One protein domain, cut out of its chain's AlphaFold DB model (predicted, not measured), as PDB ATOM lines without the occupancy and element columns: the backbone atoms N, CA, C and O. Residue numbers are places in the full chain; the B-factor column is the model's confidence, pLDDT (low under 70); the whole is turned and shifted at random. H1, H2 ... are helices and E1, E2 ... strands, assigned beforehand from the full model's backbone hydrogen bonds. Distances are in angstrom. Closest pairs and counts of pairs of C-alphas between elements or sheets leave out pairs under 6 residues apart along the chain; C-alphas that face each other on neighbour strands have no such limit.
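AT A GLANCE: This is residues 74 to 213 of the 281 residues of an uncharacterized protein of Helicocarpus griseus UAMH5409 (UniProt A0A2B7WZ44). What is the main picture? Five helices, mostly crossed, make a cluster in which H1 packs on H2, H3 and H5 and H4 packs across H3, and a small antiparallel sheet of three strands, E1, E3 and E2, stands at one end of the cluster, where H3, H4 and H5 only graze it. Residues 74 to 86, with no named element, lie beyond strand E1, away from the helices. What is it made of? The 140 printed residues hold named elements in the order E1, H1, H2, H3, E2, H4, H5, E3; the sheet's order is E1, E3, E2, and the class is mixed. The whole is compact, with a radius of gyration of the C-alphas of 14.5 A, and spans 43 by 37 by 28 A.

HOW THE PARTS SIT: How do the strands pair? E1, residues 87 to 93, is antiparallel to E3, residues 208 to 213, the inner strand, at 150 degrees, with N 93 and O 208 within hydrogen-bond range at 2.7 A. E3 is antiparallel to E2, residues 146 to 150, at 158 degrees, with N 147 and O 211 at 3.1 A. How do the first three helices stand? H1, residues 97 to 113, touches H2, residues 115 to 120, with its residues 106 to 110 alone, at a steep tilt of 58 degrees; the closest C-alphas are those of Ser 110 and Ala 118, 5.0 A. H1 touches H3, residues 122 to 137, at a steep tilt of 52 degrees, with its residues 99 to 106 and H3's residues 123 to 127 alone, closest at the C-alphas of Val 106 and Gly 124, 5.8 A. How do the later helices stand? H4, residues 177 to 186, touches residues 128 to 135 alone of H3 at a steep tilt of 62 degrees, closest at the C-alphas of Gln 132 and Ala 177, 5.0 A. H5, residues 188 to 198, touches residues 100 to 107 alone of H1, closest at the C-alphas of Leu 100 and Ser 198, 5.6 A. What of the sheet and the backbones? H3, H4 and H5 only graze the sheet, and H1 and H2 are not on it. In H1 to H5 every O i to N i+4 pair is within hydrogen-bond range.

IN THESE COORDINATES: Where do the first and last elements lie? E1 begins at C-alpha 87 (140.547, 73.000, 159.267), and E3 ends at C-alpha 213 (142.854, 72.976, 155.190). How long are the longer elements? From first to last C-alpha H1 measures 24.0 A, H3 22.8 A, E1 16.8 A and E3 16.5 A.

THE WHOLE: How far does it reach? The two C-alphas farthest apart, those of Ala 80 and Ser 113, are 44.9 A apart, and the printed part has no cut. Which link is long? E2 to H4, with 26 residues between them. Where is confidence low? The model's pLDDT is under 70 in 36 residues, among them 159 to 170 and 196 to 213, and E3 has a mean of 31.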
ATOM      1  N   HIS A  74     128.906  79.892 160.072       66.75
ATOM      2  CA  HIS A  74     129.031  81.216 160.692       66.75
ATOM      3  C   HIS A  74     128.195  81.398 161.971       66.75
ATOM      4  O   HIS A  74     128.418  82.354 162.704       66.75
ATOM      5  N   ALA A  75     127.202  80.537 162.210       65.88
ATOM      6  CA  ALA A  75     126.325  80.615 163.373       65.88
ATOM      7  C   ALA A  75     126.936  79.920 164.595       65.88
ATOM      8  O   ALA A  75     126.662  80.331 165.721       65.88
ATOM      9  N   TRP A  76     127.765  78.891 164.383       71.56
ATOM     10  CA  TRP A  76     128.422  78.164 165.472       71.56
ATOM     11  C   TRP A  76     129.934  78.347 165.535       71.56
ATOM     12  O   TRP A  76     130.485  78.207 166.622       71.56
ATOM     13  N   TYR A  77     130.617  78.668 164.434       74.31
ATOM     14  CA  TYR A  77     132.061  78.897 164.455       74.31
ATOM     15  C   TYR A  77     132.423  80.099 165.333       74.31
ATOM     16  O   TYR A  77     131.784  81.150 165.283       74.31
ATOM     17  N   SER A  78     133.489  79.942 166.111       76.06
ATOM     18  CA  SER A  78     134.078  80.996 166.932       76.06
ATOM     19  C   SER A  78     135.578  80.760 167.104       76.06
ATOM     20  O   SER A  78     136.053  79.629 166.977       76.06
ATOM     21  N   ASP A  79     136.318  81.808 167.474       78.44
ATOM     22  CA  ASP A  79     137.749  81.705 167.796       78.44
ATOM     23  C   ASP A  79     138.022  80.692 168.920       78.44
ATOM     24  O   ASP A  79     139.065  80.047 168.937       78.44
ATOM     25  N   ALA A  80     137.066  80.510 169.839       79.25
ATOM     26  CA  ALA A  80     137.163  79.528 170.917       79.25
ATOM     27  C   ALA A  80     137.078  78.077 170.411       79.25
ATOM     28  O   ALA A  80     137.659  77.184 171.019       79.25
ATOM     29  N   LEU A  81     136.384  77.844 169.292       76.00
ATOM     30  CA  LEU A  81     136.295  76.527 168.660       76.00
ATOM     31  C   LEU A  81     137.463  76.243 167.717       76.00
ATOM     32  O   LEU A  81     137.759  75.077 167.473       76.00
ATOM     33  N   ALA A  82     138.138  77.275 167.200       73.88
ATOM     34  CA  ALA A  82     139.208  77.132 166.212       73.88
ATOM     35  C   ALA A  82     140.303  76.103 166.585       73.88
ATOM     36  O   ALA A  82     140.681  75.339 165.698       73.88
ATOM     37  N   PRO A  83     140.768  75.986 167.849       77.75
ATOM     38  CA  PRO A  83     141.762  74.976 168.233       77.75
ATOM     39  C   PRO A  83     141.294  73.522 168.081       77.75
ATOM     40  O   PRO A  83     142.125  72.629 167.962       77.75
ATOM     41  N   PHE A  84     139.982  73.279 168.089       74.25
ATOM     42  CA  PHE A  84     139.387  71.944 167.967       74.25
ATOM     43  C   PHE A  84     139.029  71.589 166.517       74.25
ATOM     44  O   PHE A  84     138.541  70.495 166.235       74.25
ATOM     45  N   MET A  85     139.242  72.518 165.584       70.81
ATOM     46  CA  MET A  85     138.897  72.337 164.184       70.81
ATOM     47  C   MET A  85     140.037  71.666 163.421       70.81
ATOM     48  O   MET A  85     141.171  72.129 163.425       70.81
ATOM     49  N   ALA A  86     139.704  70.637 162.640       67.06
ATOM     50  CA  ALA A  86     140.633  70.011 161.690       67.06
ATOM     51  C   ALA A  86     141.085  70.952 160.553       67.06
ATOM     52  O   ALA A  86     142.001  70.639 159.791       67.06
ATOM     53  N   THR A  87     140.384  72.072 160.381       66.31
ATOM     54  CA  THR A  87     140.547  73.000 159.267       66.31
ATOM     55  C   THR A  87     140.470  74.428 159.780       66.31
ATOM     56  O   THR A  87     139.548  74.764 160.523       66.31
ATOM     57  N   GLU A  88     141.385  75.276 159.333       70.00
ATOM     58  CA  GLU A  88     141.359  76.705 159.623       70.00
ATOM     59  C   GLU A  88     140.273  77.392 158.781       70.00
ATOM     60  O   GLU A  88     140.177  77.193 157.571       70.00
ATOM     61  N   VAL A  89     139.434  78.223 159.393       72.69
ATOM     62  CA  VAL A  89     138.501  79.061 158.626       72.69
ATOM     63  C   VAL A  89     139.250  80.297 158.160       72.69
ATOM     64  O   VAL A  89     139.778  81.028 158.986       72.69
ATOM     65  N   ILE A  90     139.284  80.543 156.849       69.75
ATOM     66  CA  ILE A  90     139.965  81.732 156.313       69.75
ATOM     67  C   ILE A  90     139.003  82.905 156.284       69.75
ATOM     68  O   ILE A  90     139.363  84.036 156.590       69.75
ATOM     69  N   SER A  91     137.780  82.645 155.830       70.56
ATOM     70  CA  SER A  91     136.824  83.698 155.535       70.56
ATOM     71  C   SER A  91     135.404  83.155 155.501       70.56
ATOM     72  O   SER A  91     135.149  81.978 155.265       70.56
ATOM     73  N   ILE A  92     134.447  84.033 155.760       71.31
ATOM     74  CA  ILE A  92     133.024  83.724 155.691       71.31
ATOM     75  C   ILE A  92     132.385  84.823 154.855       71.31
ATOM     76  O   ILE A  92     132.460  85.998 155.211       71.31
ATOM     77  N   TYR A  93     131.771  84.435 153.742       70.19
ATOM     78  CA  TYR A  93     131.116  85.332 152.804       70.19
ATOM     79  C   TYR A  93     129.614  85.108 152.833       70.19
ATOM     80  O   TYR A  93     129.110  84.009 152.611       70.19
ATOM     81  N   ARG A  94     128.868  86.180 153.072       71.50
ATOM     82  CA  ARG A  94     127.418  86.155 152.912       71.50
ATOM     83  C   ARG A  94     127.067  86.316 151.434       71.50
ATOM     84  O   ARG A  94     127.570  87.235 150.794       71.50
ATOM     85  N   LEU A  95     126.185  85.468 150.912       72.69
ATOM     86  CA  LEU A  95     125.626  85.665 149.576       72.69
ATOM     87  C   LEU A  95     124.596  86.800 149.627       72.69
ATOM     88  O   LEU A  95     123.661  86.761 150.427       72.69
ATOM     89  N   SER A  96     124.786  87.836 148.811       75.31
ATOM     90  CA  SER A  96     123.787  88.896 148.641       75.31
ATOM     91  C   SER A  96     122.652  88.430 147.727       75.31
ATOM     92  O   SER A  96     122.835  87.511 146.929       75.31
ATOM     93  N   ASP A  97     121.503  89.108 147.771       76.56
ATOM     94  CA  ASP A  97     120.370  88.813 146.880       76.56
ATOM     95  C   ASP A  97     120.763  88.921 145.395       76.56
ATOM     96  O   ASP A  97     120.317  88.138 144.558       76.56
ATOM     97  N   GLU A  98     121.663  89.851 145.062       80.12
ATOM     98  CA  GLU A  98     122.219  89.999 143.714       80.12
ATOM     99  C   GLU A  98     123.045  88.770 143.295       80.12
ATOM    100  O   GLU A  98     122.889  88.243 142.186       80.12
ATOM    101  N   VAL A  99     123.900  88.272 144.194       80.88
ATOM    102  CA  VAL A  99     124.692  87.059 143.953       80.88
ATOM    103  C   VAL A  99     123.774  85.845 143.845       80.88
ATOM    104  O   VAL A  99     123.945  85.047 142.926       80.88
ATOM    105  N   LEU A 100     122.759  85.727 144.706       80.19
ATOM    106  CA  LEU A 100     121.766  84.650 144.650       80.19
ATOM    107  C   LEU A 100     120.970  84.664 143.339       80.19
ATOM    108  O   LEU A 100     120.766  83.606 142.740       80.19
ATOM    109  N   GLY A 101     120.590  85.844 142.843       78.94
ATOM    110  CA  GLY A 101     119.961  85.996 141.528       78.94
ATOM    111  C   GLY A 101     120.866  85.509 140.392       78.94
ATOM    112  O   GLY A 101     120.431  84.746 139.527       78.94
ATOM    113  N   THR A 102     122.152  85.867 140.443       85.69
ATOM    114  CA  THR A 102     123.160  85.409 139.472       85.69
ATOM    115  C   THR A 102     123.338  83.887 139.538       85.69
ATOM    116  O   THR A 102     123.345  83.208 138.508       85.69
ATOM    117  N   VAL A 103     123.412  83.326 140.749       86.06
ATOM    118  CA  VAL A 103     123.492  81.878 140.984       86.06
ATOM    119  C   VAL A 103     122.274  81.156 140.408       86.06
ATOM    120  O   VAL A 103     122.452  80.143 139.733       86.06
ATOM    121  N   ALA A 104     121.058  81.674 140.597       83.00
ATOM    122  CA  ALA A 104     119.849  81.099 140.002       83.00
ATOM    123  C   ALA A 104     119.949  80.995 138.475       83.00
ATOM    124  O   ALA A 104     119.660  79.939 137.906       83.00
ATOM    125  N   SER A 105     120.394  82.063 137.803       89.44
ATOM    126  CA  SER A 105     120.564  82.064 136.343       89.44
ATOM    127  C   SER A 105     121.626  81.062 135.874       89.44
ATOM    128  O   SER A 105     121.415  80.330 134.898       89.44
ATOM    129  N   VAL A 106     122.747  80.970 136.597       89.25
ATOM    130  CA  VAL A 106     123.810  79.990 136.320       89.25
ATOM    131  C   VAL A 106     123.301  78.562 136.522       89.25
ATOM    132  O   VAL A 106     123.519  77.712 135.658       89.25
ATOM    133  N   LEU A 107     122.571  78.286 137.607       85.31
ATOM    134  CA  LEU A 107     121.981  76.973 137.878       85.31
ATOM    135  C   LEU A 107     120.963  76.576 136.814       85.31
ATOM    136  O   LEU A 107     121.006  75.451 136.321       85.31
ATOM    137  N   GLN A 108     120.086  77.497 136.412       88.06
ATOM    138  CA  GLN A 108     119.119  77.245 135.349       88.06
ATOM    139  C   GLN A 108     119.822  76.851 134.043       88.06
ATOM    140  O   GLN A 108     119.433  75.877 133.393       88.06
ATOM    141  N   THR A 109     120.879  77.578 133.675       86.88
ATOM    142  CA  THR A 109     121.676  77.279 132.477       86.88
ATOM    143  C   THR A 109     122.404  75.944 132.617       86.88
ATOM    144  O   THR A 109     122.382  75.136 131.691       86.88
ATOM    145  N   SER A 110     122.985  75.676 133.787       88.69
ATOM    146  CA  SER A 110     123.697  74.433 134.087       88.69
ATOM    147  C   SER A 110     122.784  73.213 133.955       88.69
ATOM    148  O   SER A 110     123.114  72.263 133.249       88.69
ATOM    149  N   LEU A 111     121.587  73.270 134.543       84.44
ATOM    150  CA  LEU A 111     120.607  72.183 134.486       84.44
ATOM    151  C   LEU A 111     120.043  71.974 133.075       84.44
ATOM    152  O   LEU A 111     119.740  70.847 132.691       84.44
ATOM    153  N   LYS A 112     119.900  73.049 132.292       86.94
ATOM    154  CA  LYS A 112     119.343  72.987 130.933       86.94
ATOM    155  C   LYS A 112     120.370  72.582 129.876       86.94
ATOM    156  O   LYS A 112     120.011  71.977 128.868       86.94
ATOM    157  N   SER A 113     121.618  73.010 130.035       85.19
ATOM    158  CA  SER A 113     122.607  73.035 128.948       85.19
ATOM    159  C   SER A 113     124.012  72.602 129.375       85.19
ATOM    160  O   SER A 113     124.891  72.485 128.527       85.19
ATOM    161  N   GLY A 114     124.219  72.296 130.652       84.75
ATOM    162  CA  GLY A 114     125.484  71.806 131.187       84.75
ATOM    163  C   GLY A 114     126.368  72.901 131.787       84.75
ATOM    164  O   GLY A 114     126.258  74.088 131.477       84.75
ATOM    165  N   ILE A 115     127.278  72.463 132.659       86.81
ATOM    166  CA  ILE A 115     128.133  73.327 133.488       86.81
ATOM    167  C   ILE A 115     129.069  74.189 132.642       86.81
ATOM    168  O   ILE A 115     129.213  75.374 132.918       86.81
ATOM    169  N   ASP A 116     129.682  73.632 131.595       87.94
ATOM    170  CA  ASP A 116     130.626  74.386 130.758       87.94
ATOM    171  C   ASP A 116     129.955  75.575 130.060       87.94
ATOM    172  O   ASP A 116     130.524  76.663 129.999       87.94
ATOM    173  N   ILE A 117     128.719  75.385 129.587       87.50
ATOM    174  CA  ILE A 117     127.929  76.454 128.970       87.50
ATOM    175  C   ILE A 117     127.546  77.501 130.017       87.50
ATOM    176  O   ILE A 117     127.666  78.696 129.754       87.50
ATOM    177  N   ALA A 118     127.139  77.064 131.212       89.62
ATOM    178  CA  ALA A 118     126.806  77.967 132.308       89.62
ATOM    179  C   ALA A 118     128.006  78.829 132.734       89.62
ATOM    180  O   ALA A 118     127.864  80.037 132.879       89.62
ATOM    181  N   LEU A 119     129.201  78.246 132.855       89.94
ATOM    182  CA  LEU A 119     130.420  78.979 133.222       89.94
ATOM    183  C   LEU A 119     130.917  79.915 132.112       89.94
ATOM    184  O   LEU A 119     131.551  80.930 132.397       89.94
ATOM    185  N   ALA A 120     130.622  79.603 130.847       94.19
ATOM    186  CA  ALA A 120     130.947  80.466 129.714       94.19
ATOM    187  C   ALA A 120     129.973  81.650 129.536       94.19
ATOM    188  O   ALA A 120     130.307  82.594 128.803       94.19
ATOM    189  N   SER A 121     128.795  81.608 130.178       96.19
ATOM    190  CA  SER A 121     127.772  82.660 130.102       96.19
ATOM    191  C   SER A 121     128.237  83.970 130.756       96.19
ATOM    192  O   SER A 121     129.273  84.026 131.424       96.19
ATOM    193  N   ALA A 122     127.491  85.057 130.533       97.12
ATOM    194  CA  ALA A 122     127.792  86.343 131.165       97.12
ATOM    195  C   ALA A 122     127.674  86.247 132.696       97.12
ATOM    196  O   ALA A 122     128.571  86.680 133.415       97.12
ATOM    197  N   GLU A 123     126.620  85.588 133.171       95.50
ATOM    198  CA  GLU A 123     126.327  85.341 134.582       95.50
ATOM    199  C   GLU A 123     127.369  84.405 135.209       95.50
ATOM    200  O   GLU A 123     127.842  84.664 136.312       95.50
ATOM    201  N   GLY A 124     127.799  83.360 134.489       94.06
ATOM    202  CA  GLY A 124     128.866  82.466 134.949       94.06
ATOM    203  C   GLY A 124     130.200  83.185 135.135       94.06
ATOM    204  O   GLY A 124     130.883  82.986 136.142       94.06
ATOM    205  N   LYS A 125     130.551  84.082 134.206       96.38
ATOM    206  CA  LYS A 125     131.747  84.932 134.320       96.38
ATOM    207  C   LYS A 125     131.632  85.935 135.464       96.38
ATOM    208  O   LYS A 125     132.604  86.126 136.186       96.38
ATOM    209  N   GLN A 126     130.463  86.548 135.650       94.38
ATOM    210  CA  GLN A 126     130.212  87.464 136.765       94.38
ATOM    211  C   GLN A 126     130.342  86.748 138.115       94.38
ATOM    212  O   GLN A 126     131.025  87.241 139.010       94.38
ATOM    213  N   LEU A 127     129.763  85.552 138.241       89.94
ATOM    214  CA  LEU A 127     129.874  84.747 139.453       89.94
ATOM    215  C   LEU A 127     131.324  84.308 139.718       89.94
ATOM    216  O   LEU A 127     131.760  84.288 140.867       89.94
ATOM    217  N   ALA A 128     132.100  84.009 138.673       90.94
ATOM    218  CA  ALA A 128     133.521  83.691 138.814       90.94
ATOM    219  C   ALA A 128     134.338  84.873 139.344       90.94
ATOM    220  O   ALA A 128     135.223  84.665 140.167       90.94
ATOM    221  N   LEU A 129     134.021  86.103 138.926       91.38
ATOM    222  CA  LEU A 129     134.657  87.303 139.475       91.38
ATOM    223  C   LEU A 129     134.341  87.475 140.964       91.38
ATOM    224  O   LEU A 129     135.246  87.780 141.731       91.38
ATOM    225  N   TYR A 130     133.095  87.222 141.376       86.12
ATOM    226  CA  TYR A 130     132.709  87.273 142.789       86.12
ATOM    227  C   TYR A 130     133.495  86.262 143.636       86.12
ATOM    228  O   TYR A 130     134.049  86.609 144.675       86.12
ATOM    229  N   VAL A 131     133.598  85.012 143.168       87.62
ATOM    230  CA  VAL A 131     134.388  83.985 143.863       87.62
ATOM    231  C   VAL A 131     135.873  84.341 143.871       87.62
ATOM    232  O   VAL A 131     136.520  84.160 144.896       87.62
ATOM    233  N   GLN A 132     136.419  84.866 142.771       88.00
ATOM    234  CA  GLN A 132     137.827  85.260 142.733       88.00
ATOM    235  C   GLN A 132     138.112  86.390 143.722       88.00
ATOM    236  O   GLN A 132     139.069  86.291 144.478       88.00
ATOM    237  N   GLN A 133     137.243  87.400 143.794       85.19
ATOM    238  CA  GLN A 133     137.365  88.476 144.776       85.19
ATOM    239  C   GLN A 133     137.385  87.927 146.210       85.19
ATOM    240  O   GLN A 133     138.225  88.334 147.006       85.19
ATOM    241  N   ALA A 134     136.521  86.958 146.523       82.19
ATOM    242  CA  ALA A 134     136.502  86.309 147.832       82.19
ATOM    243  C   ALA A 134     137.802  85.534 148.144       82.19
ATOM    244  O   ALA A 134     138.257  85.506 149.289       82.19
ATOM    245  N   LEU A 135     138.416  84.905 147.138       82.44
ATOM    246  CA  LEU A 135     139.708  84.225 147.283       82.44
ATOM    247  C   LEU A 135     140.867  85.223 147.450       82.44
ATOM    248  O   LEU A 135     141.763  84.987 148.261       82.44
ATOM    249  N   ASP A 136     140.821  86.344 146.732       85.94
ATOM    250  CA  ASP A 136     141.832  87.403 146.787       85.94
ATOM    251  C   ASP A 136     141.800  88.133 148.142       85.94
ATOM    252  O   ASP A 136     142.838  88.334 148.773       85.94
ATOM    253  N   GLU A 137     140.604  88.481 148.633       82.31
ATOM    254  CA  GLU A 137     140.392  89.104 149.950       82.31
ATOM    255  C   GLU A 137     140.817  88.183 151.103       82.31
ATOM    256  O   GLU A 137     141.288  88.654 152.140       82.31
ATOM    257  N   ALA A 138     140.720  86.868 150.899       78.25
ATOM    258  CA  ALA A 138     141.206  85.853 151.826       78.25
ATOM    259  C   ALA A 138     142.748  85.741 151.865       78.25
ATOM    260  O   ALA A 138     143.283  85.053 152.735       78.25
ATOM    261  N   GLY A 139     143.468  86.408 150.954       83.00
ATOM    262  CA  GLY A 139     144.933  86.462 150.948       83.00
ATOM    263  C   GLY A 139     145.611  85.122 150.651       83.00
ATOM    264  O   GLY A 139     146.709  84.868 151.150       83.00
ATOM    265  N   LEU A 140     144.953  84.254 149.877       79.75
ATOM    266  CA  LEU A 140     145.439  82.908 149.573       79.75
ATOM    267  C   LEU A 140     146.563  82.932 148.532       79.75
ATOM    268  O   LEU A 140     146.497  83.655 147.540       79.75
ATOM    269  N   ALA A 141     147.588  82.107 148.739       82.81
ATOM    270  CA  ALA A 141     148.650  81.891 147.761       82.81
ATOM    271  C   ALA A 141     148.273  80.769 146.781       82.81
ATOM    272  O   ALA A 141     147.635  79.795 147.170       82.81
ATOM    273  N   ASP A 142     148.777  80.807 145.545       81.56
ATOM    274  CA  ASP A 142     148.527  79.763 144.528       81.56
ATOM    275  C   ASP A 142     148.945  78.346 144.970       81.56
ATOM    276  O   ASP A 142     148.485  77.335 144.431       81.56
ATOM    277  N   THR A 143     149.849  78.247 145.946       83.31
ATOM    278  CA  THR A 143     150.285  76.970 146.516       83.31
ATOM    279  C   THR A 143     149.307  76.394 147.530       83.31
ATOM    280  O   THR A 143     149.386  75.191 147.788       83.31
ATOM    281  N   ASP A 144     148.399  77.208 148.068       80.56
ATOM    282  CA  ASP A 144     147.447  76.792 149.091       80.56
ATOM    283  C   ASP A 144     146.464  75.739 148.582       80.56
ATOM    284  O   ASP A 144     146.255  75.534 147.381       80.56
ATOM    285  N   GLU A 145     145.874  75.035 149.541       82.06
ATOM    286  CA  GLU A 145     144.846  74.033 149.323       82.06
ATOM    287  C   GLU A 145     143.637  74.353 150.199       82.06
ATOM    288  O   GLU A 145     143.744  74.527 151.417       82.06
ATOM    289  N   ILE A 146     142.475  74.464 149.558       76.06
ATOM    290  CA  ILE A 146     141.249  74.940 150.193       76.06
ATOM    291  C   ILE A 146     140.113  73.936 150.073       76.06
ATOM    292  O   ILE A 146     140.037  73.133 149.135       76.06
ATOM    293  N   PHE A 147     139.186  74.034 151.022       77.69
ATOM    294  CA  PHE A 147     137.892  73.380 150.944       77.69
ATOM    295  C   PHE A 147     136.800  74.431 150.999       77.69
ATOM    296  O   PHE A 147     136.771  75.314 151.853       77.69
ATOM    297  N   VAL A 148     135.859  74.289 150.083       76.06
ATOM    298  CA  VAL A 148     134.708  75.173 149.988       76.06
ATOM    299  C   VAL A 148     133.530  74.471 150.639       76.06
ATOM    300  O   VAL A 148     133.306  73.275 150.412       76.06
ATOM    301  N   ARG A 149     132.785  75.210 151.457       78.19
ATOM    302  CA  ARG A 149     131.529  74.761 152.050       78.19
ATOM    303  C   ARG A 149     130.432  75.764 151.723       78.19
ATOM    304  O   ARG A 149     130.690  76.944 151.535       78.19
ATOM    305  N   LEU A 150     129.207  75.257 151.667       74.12
ATOM    306  CA  LEU A 150     128.006  76.047 151.440       74.12
ATOM    307  C   LEU A 150     127.153  75.982 152.710       74.12
ATOM    308  O   LEU A 150     126.471  74.984 152.962       74.12
ATOM    309  N   GLY A 151     127.274  76.986 153.579       70.44
ATOM    310  CA  GLY A 151     126.731  76.910 154.938       70.44
ATOM    311  C   GLY A 151     127.293  75.703 155.711       70.44
ATOM    312  O   GLY A 151     128.504  75.563 155.861       70.44
ATOM    313  N   ALA A 152     126.423  74.801 156.176       66.56
ATOM    314  CA  ALA A 152     126.816  73.542 156.832       66.56
ATOM    315  C   ALA A 152     127.266  72.432 155.856       66.56
ATOM    316  O   ALA A 152     127.742  71.374 156.267       66.56
ATOM    317  N   THR A 153     127.075  72.621 154.547       71.62
ATOM    318  CA  THR A 153     127.201  71.550 153.555       71.62
ATOM    319  C   THR A 153     128.617  71.442 152.995       71.62
ATOM    320  O   THR A 153     129.107  72.333 152.303       71.62
ATOM    321  N   SER A 154     129.259  70.296 153.236       73.81
ATOM    322  CA  SER A 154     130.482  69.890 152.535       73.81
ATOM    323  C   SER A 154     130.170  69.314 151.152       73.81
ATOM    324  O   SER A 154     129.263  68.489 151.016       73.81
ATOM    325  N   LEU A 155     130.992  69.645 150.159       76.38
ATOM    326  CA  LEU A 155     130.829  69.258 148.749       76.38
ATOM    327  C   LEU A 155     131.349  67.834 148.455       76.38
ATOM    328  O   LEU A 155     131.987  67.610 147.429       76.38
ATOM    329  N   LYS A 156     131.148  66.874 149.372       73.25
ATOM    330  CA  LYS A 156     131.727  65.509 149.302       73.25
ATOM    331  C   LYS A 156     131.231  64.702 148.087       73.25
ATOM    332  O   LYS A 156     131.929  63.817 147.622       73.25
ATOM    333  N   ASP A 157     130.047  65.017 147.573       72.81
ATOM    334  CA  ASP A 157     129.384  64.358 146.436       72.81
ATOM    335  C   ASP A 157     129.685  65.011 145.074       72.81
ATOM    336  O   ASP A 157     129.114  64.632 144.054       72.81
ATOM    337  N   SER A 158     130.552  66.020 145.057       71.69
ATOM    338  CA  SER A 158     130.989  66.679 143.828       71.69
ATOM    339  C   SER A 158     131.976  65.837 143.018       71.69
ATOM    340  O   SER A 158     132.597  64.890 143.501       71.69
ATOM    341  N   TRP A 159     132.191  66.231 141.765       68.38
ATOM    342  CA  TRP A 159     133.219  65.603 140.945       68.38
ATOM    343  C   TRP A 159     134.613  66.008 141.429       68.38
ATOM    344  O   TRP A 159     134.840  67.138 141.876       68.38
ATOM    345  N   ALA A 160     135.592  65.113 141.266       60.94
ATOM    346  CA  ALA A 160     136.993  65.496 141.335       60.94
ATOM    347  C   ALA A 160     137.283  66.354 140.103       60.94
ATOM    348  O   ALA A 160     137.727  65.849 139.075       60.94
ATOM    349  N   VAL A 161     136.991  67.654 140.196       58.06
ATOM    350  CA  VAL A 161     137.057  68.601 139.071       58.06
ATOM    351  C   VAL A 161     138.405  68.520 138.345       58.06
ATOM    352  O   VAL A 161     138.437  68.520 137.122       58.06
ATOM    353  N   ALA A 162     139.505  68.354 139.087       56.47
ATOM    354  CA  ALA A 162     140.854  68.225 138.532       56.47
ATOM    355  C   ALA A 162     141.136  66.882 137.822       56.47
ATOM    356  O   ALA A 162     142.079  66.787 137.046       56.47
ATOM    357  N   GLN A 163     140.348  65.840 138.095       55.34
ATOM    358  CA  GLN A 163     140.544  64.479 137.578       55.34
ATOM    359  C   GLN A 163     139.445  64.061 136.587       55.34
ATOM    360  O   GLN A 163     139.550  63.002 135.976       55.34
ATOM    361  N   GLY A 164     138.389  64.866 136.428       56.22
ATOM    362  CA  GLY A 164     137.287  64.601 135.499       56.22
ATOM    363  C   GLY A 164     136.436  63.375 135.849       56.22
ATOM    364  O   GLY A 164     135.720  62.878 134.986       56.22
ATOM    365  N   VAL A 165     136.507  62.879 137.090       50.81
ATOM    366  CA  VAL A 165     135.790  61.675 137.536       50.81
ATOM    367  C   VAL A 165     134.881  61.969 138.735       50.81
ATOM    368  O   VAL A 165     135.268  62.737 139.625       50.81
ATOM    369  N   PRO A 166     133.680  61.359 138.807       54.03
ATOM    370  CA  PRO A 166     132.880  61.363 140.024       54.03
ATOM    371  C   PRO A 166     133.669  60.737 141.175       54.03
ATOM    372  O   PRO A 166     134.302  59.693 141.012       54.03
ATOM    373  N   THR A 167     133.626  61.353 142.350       55.72
ATOM    374  CA  THR A 167     134.220  60.792 143.563       55.72
ATOM    375  C   THR A 167     133.343  61.131 144.754       55.72
ATOM    376  O   THR A 167     132.649  62.139 144.763       55.72
ATOM    377  N   LEU A 168     133.388  60.282 145.773       55.09
ATOM    378  CA  LEU A 168     132.739  60.541 147.058       55.09
ATOM    379  C   LEU A 168     133.663  61.305 148.023       55.09
ATOM    380  O   LEU A 168     133.276  61.603 149.152       55.09
ATOM    381  N   LYS A 169     134.921  61.541 147.619       63.19
ATOM    382  CA  LYS A 169     135.987  62.137 148.439       63.19
ATOM    383  C   LYS A 169     136.879  63.017 147.567       63.19
ATOM    384  O   LYS A 169     137.990  62.623 147.209       63.19
ATOM    385  N   PRO A 170     136.378  64.175 147.139       65.94
ATOM    386  CA  PRO A 170     137.107  65.001 146.206       65.94
ATOM    387  C   PRO A 170     138.258  65.715 146.930       65.94
ATOM    388  O   PRO A 170     138.073  66.176 148.061       65.94
ATOM    389  N   PRO A 171     139.450  65.802 146.311       71.12
ATOM    390  CA  PRO A 171     140.625  66.378 146.956       71.12
ATOM    391  C   PRO A 171     140.428  67.876 147.242       71.12
ATOM    392  O   PRO A 171     139.507  68.489 146.665       71.12
ATOM    393  N   PRO A 172     141.298  68.466 148.087       76.94
ATOM    394  CA  PRO A 172     141.399  69.914 148.221       76.94
ATOM    395  C   PRO A 172     141.525  70.595 146.850       76.94
ATOM    396  O   PRO A 172     142.020  70.008 145.883       76.94
ATOM    397  N   LEU A 173     141.048  71.831 146.756       78.44
ATOM    398  CA  LEU A 173     141.141  72.644 145.546       78.44
ATOM    399  C   LEU A 173     142.311  73.619 145.644       78.44
ATOM    400  O   LEU A 173     142.637  74.094 146.728       78.44
ATOM    401  N   LYS A 174     142.883  73.977 144.494       84.69
ATOM    402  CA  LYS A 174     143.649  75.221 144.382       84.69
ATOM    403  C   LYS A 174     142.703  76.424 144.488       84.69
ATOM    404  O   LYS A 174     141.530  76.268 144.129       84.69
ATOM    405  N   PRO A 175     143.175  77.585 144.975       82.50
ATOM    406  CA  PRO A 175     142.365  78.796 145.100       82.50
ATOM    407  C   PRO A 175     142.099  79.424 143.723       82.50
ATOM    408  O   PRO A 175     142.601  80.487 143.387       82.50
ATOM    409  N   ASP A 176     141.293  78.736 142.917       86.50
ATOM    410  CA  ASP A 176     140.887  79.136 141.574       86.50
ATOM    411  C   ASP A 176     139.357  79.176 141.496       86.50
ATOM    412  O   ASP A 176     138.671  78.182 141.770       86.50
ATOM    413  N   ALA A 177     138.814  80.328 141.102       89.06
ATOM    414  CA  ALA A 177     137.372  80.541 141.081       89.06
ATOM    415  C   ALA A 177     136.619  79.569 140.158       89.06
ATOM    416  O   ALA A 177     135.510  79.140 140.486       89.06
ATOM    417  N   GLN A 178     137.204  79.170 139.026       89.00
ATOM    418  CA  GLN A 178     136.565  78.228 138.101       89.00
ATOM    419  C   GLN A 178     136.496  76.824 138.701       89.00
ATOM    420  O   GLN A 178     135.467  76.153 138.585       89.00
ATOM    421  N   LEU A 179     137.557  76.377 139.376       85.75
ATOM    422  CA  LEU A 179     137.565  75.098 140.084       85.75
ATOM    423  C   LEU A 179     136.549  75.079 141.228       85.75
ATOM    424  O   LEU A 179     135.817  74.094 141.374       85.75
ATOM    425  N   VAL A 180     136.465  76.167 141.996       85.81
ATOM    426  CA  VAL A 180     135.478  76.332 143.072       85.81
ATOM    427  C   VAL A 180     134.050  76.289 142.524       85.81
ATOM    428  O   VAL A 180     133.223  75.521 143.018       85.81
ATOM    429  N   LEU A 181     133.754  77.033 141.458       88.19
ATOM    430  CA  LEU A 181     132.414  77.036 140.867       88.19
ATOM    431  C   LEU A 181     132.029  75.687 140.269       88.19
ATOM    432  O   LEU A 181     130.918  75.209 140.490       88.19
ATOM    433  N   ARG A 182     132.946  75.014 139.570       87.38
ATOM    434  CA  ARG A 182     132.708  73.646 139.080       87.38
ATOM    435  C   ARG A 182     132.420  72.684 140.224       87.38
ATOM    436  O   ARG A 182     131.552  71.821 140.097       87.38
ATOM    437  N   ARG A 183     133.124  72.829 141.348       83.38
ATOM    438  CA  ARG A 183     132.912  72.007 142.542       83.38
ATOM    439  C   ARG A 183     131.509  72.207 143.120       83.38
ATOM    440  O   ARG A 183     130.845  71.224 143.436       83.38
ATOM    441  N   LEU A 184     131.050  73.453 143.202       85.31
ATOM    442  CA  LEU A 184     129.699  73.793 143.655       85.31
ATOM    443  C   LEU A 184     128.626  73.256 142.698       85.31
ATOM    444  O   LEU A 184     127.687  72.598 143.133       85.31
ATOM    445  N   LEU A 185     128.798  73.463 141.391       84.75
ATOM    446  CA  LEU A 185     127.813  73.080 140.373       84.75
ATOM    447  C   LEU A 185     127.739  71.566 140.110       84.75
ATOM    448  O   LEU A 185     126.773  71.109 139.506       84.75
ATOM    449  N   THR A 186     128.735  70.788 140.549       83.38
ATOM    450  CA  THR A 186     128.731  69.314 140.452       83.38
ATOM    451  C   THR A 186     128.305  68.609 141.741       83.38
ATOM    452  O   THR A 186     128.098  67.400 141.712       83.38
ATOM    453  N   SER A 187     128.171  69.320 142.867       81.56
ATOM    454  CA  SER A 187     127.653  68.755 144.121       81.56
ATOM    455  C   SER A 187     126.128  68.838 144.130       81.56
ATOM    456  O   SER A 187     125.564  69.931 144.146       81.56
ATOM    457  N   GLY A 188     125.448  67.691 144.184       77.62
ATOM    458  CA  GLY A 188     123.993  67.646 144.336       77.62
ATOM    459  C   GLY A 188     123.533  68.295 145.642       77.62
ATOM    460  O   GLY A 188     122.527  69.006 145.655       77.62
ATOM    461  N   ARG A 189     124.306  68.129 146.726       76.00
ATOM    462  CA  ARG A 189     124.048  68.794 148.014       76.00
ATOM    463  C   ARG A 189     124.112  70.322 147.899       76.00
ATOM    464  O   ARG A 189     123.227  71.006 148.409       76.00
ATOM    465  N   ALA A 190     125.123  70.856 147.214       81.06
ATOM    466  CA  ALA A 190     125.252  72.298 147.020       81.06
ATOM    467  C   ALA A 190     124.200  72.855 146.070       81.06
ATOM    468  O   ALA A 190     123.559  73.847 146.398       81.06
ATOM    469  N   VAL A 191     123.969  72.191 144.935       81.19
ATOM    470  CA  VAL A 191     122.924  72.575 143.981       81.19
ATOM    471  C   VAL A 191     121.557  72.601 144.664       81.19
ATOM    472  O   VAL A 191     120.836  73.585 144.526       81.19
ATOM    473  N   GLY A 192     121.217  71.576 145.452       76.81
ATOM    474  CA  GLY A 192     119.961  71.535 146.202       76.81
ATOM    475  C   GLY A 192     119.810  72.716 147.163       76.81
ATOM    476  O   GLY A 192     118.758  73.354 147.191       76.81
ATOM    477  N   ARG A 193     120.874  73.063 147.897       75.62
ATOM    478  CA  ARG A 193     120.877  74.226 148.795       75.62
ATOM    479  C   ARG A 193     120.772  75.550 148.034       75.62
ATOM    480  O   ARG A 193     119.937  76.369 148.396       75.62
ATOM    481  N   LEU A 194     121.553  75.765 146.977       77.56
ATOM    482  CA  LEU A 194     121.487  77.003 146.189       77.56
ATOM    483  C   LEU A 194     120.123  77.183 145.505       77.56
ATOM    484  O   LEU A 194     119.627  78.304 145.408       77.56
ATOM    485  N   LEU A 195     119.481  76.096 145.061       74.00
ATOM    486  CA  LEU A 195     118.099  76.137 144.572       74.00
ATOM    487  C   LEU A 195     117.121  76.511 145.690       74.00
ATOM    488  O   LEU A 195     116.247  77.340 145.466       74.00
ATOM    489  N   ALA A 196     117.284  75.947 146.892       69.50
ATOM    490  CA  ALA A 196     116.451  76.295 148.042       69.50
ATOM    491  C   ALA A 196     116.574  77.776 148.434       69.50
ATOM    492  O   ALA A 196     115.561  78.419 148.704       69.50
ATOM    493  N   LEU A 197     117.796  78.317 148.415       68.88
ATOM    494  CA  LEU A 197     118.067  79.727 148.701       68.88
ATOM    495  C   LEU A 197     117.519  80.648 147.607       68.88
ATOM    496  O   LEU A 197     116.818  81.609 147.900       68.88
ATOM    497  N   SER A 198     117.793  80.338 146.339       69.44
ATOM    498  CA  SER A 198     117.387  81.192 145.215       69.44
ATOM    499  C   SER A 198     115.889  81.166 144.900       69.44
ATOM    500  O   SER A 198     115.393  82.080 144.248       69.44
ATOM    501  N   GLN A 199     115.164  80.138 145.346       66.94
ATOM    502  CA  GLN A 199     113.703  80.048 145.225       66.94
ATOM    503  C   GLN A 199     112.979  80.466 146.513       66.94
ATOM    504  O   GLN A 199     111.776  80.247 146.620       66.94
ATOM    505  N   GLU A 200     113.704  81.031 147.487       61.69
ATOM    506  CA  GLU A 200     113.166  81.483 148.778       61.69
ATOM    507  C   GLU A 200     112.405  80.391 149.556       61.69
ATOM    508  O   GLU A 200     111.576  80.685 150.415       61.69
ATOM    509  N   TYR A 201     112.704  79.107 149.314       57.38
ATOM    510  CA  TYR A 201     112.108  78.022 150.100       57.38
ATOM    511  C   TYR A 201     112.537  78.086 151.569       57.38
ATOM    512  O   TYR A 201     111.817  77.600 152.442       57.38
ATOM    513  N   TRP A 202     113.706  78.669 151.848       54.50
ATOM    514  CA  TRP A 202     114.180  78.947 153.201       54.50
ATOM    515  C   TRP A 202     114.166  80.453 153.450       54.50
ATOM    516  O   TRP A 202     114.857  81.214 152.774       54.50
ATOM    517  N   ALA A 203     113.376  80.883 154.434       45.62
ATOM    518  CA  ALA A 203     113.309  82.281 154.829       45.62
ATOM    519  C   ALA A 203     114.642  82.711 155.474       45.62
ATOM    520  O   ALA A 203     115.010  82.199 156.530       45.62
ATOM    521  N   ALA A 204     115.318  83.672 154.838       48.22
ATOM    522  CA  ALA A 204     116.557  84.331 155.260       48.22
ATOM    523  C   ALA A 204     117.799  83.416 155.388       48.22
ATOM    524  O   ALA A 204     117.965  82.679 156.358       48.22
ATOM    525  N   ASP A 205     118.719  83.541 154.422       46.78
ATOM    526  CA  ASP A 205     120.067  82.959 154.471       46.78
ATOM    527  C   ASP A 205     120.961  83.721 155.467       46.78
ATOM    528  O   ASP A 205     121.135  84.944 155.319       46.78
ATOM    529  N   PRO A 206     121.547  83.052 156.476       41.41
ATOM    530  CA  PRO A 206     122.401  83.733 157.433       41.41
ATOM    531  C   PRO A 206     123.893  83.799 157.003       41.41
ATOM    532  O   PRO A 206     124.649  84.541 157.627       41.41
ATOM    533  N   GLY A 207     124.319  83.157 155.894       38.22
ATOM    534  CA  GLY A 207     125.658  83.331 155.277       38.22
ATOM    535  C   GLY A 207     126.495  82.049 155.073       38.22
ATOM    536  O   GLY A 207     126.149  80.972 155.562       38.22
ATOM    537  N   GLU A 208     127.633  82.140 154.369       43.47
ATOM    538  CA  GLU A 208     128.426  80.976 153.917       43.47
ATOM    539  C   GLU A 208     129.915  81.054 154.283       43.47
ATOM    540  O   GLU A 208     130.458  82.138 154.429       43.47
ATOM    541  N   ALA A 209     130.603  79.915 154.446       36.34
ATOM    542  CA  ALA A 209     131.985  79.864 154.943       36.34
ATOM    543  C   ALA A 209     132.982  79.238 153.948       36.34
ATOM    544  O   ALA A 209     132.739  78.156 153.412       36.34
ATOM    545  N   LEU A 210     134.142  79.880 153.773       28.20
ATOM    546  CA  LEU A 210     135.316  79.393 153.039       28.20
ATOM    547  C   LEU A 210     136.457  79.036 154.025       28.20
ATOM    548  O   LEU A 210     136.899  79.858 154.829       28.20
ATOM    549  N   GLY A 211     136.968  77.799 153.974       26.58
ATOM    550  CA  GLY A 211     138.023  77.313 154.882       26.58
ATOM    551  C   GLY A 211     139.325  76.901 154.177       26.58
ATOM    552  O   GLY A 211     139.295  76.360 153.069       26.58
ATOM    553  N   ARG A 212     140.475  77.115 154.836       25.00
ATOM    554  CA  ARG A 212     141.791  76.534 154.498       25.00
ATOM    555  C   ARG A 212     141.873  75.175 155.149       25.00
ATOM    556  O   ARG A 212     141.352  74.973 156.245       25.00
ATOM    557  N   VAL A 213     142.597  74.253 154.536       28.42
ATOM    558  CA  VAL A 213     142.854  72.976 155.190       28.42
ATOM    559  C   VAL A 213     144.320  72.790 155.502       28.42
ATOM    560  O   VAL A 213     145.178  72.876 154.633       28.42
TER     561      VAL A 213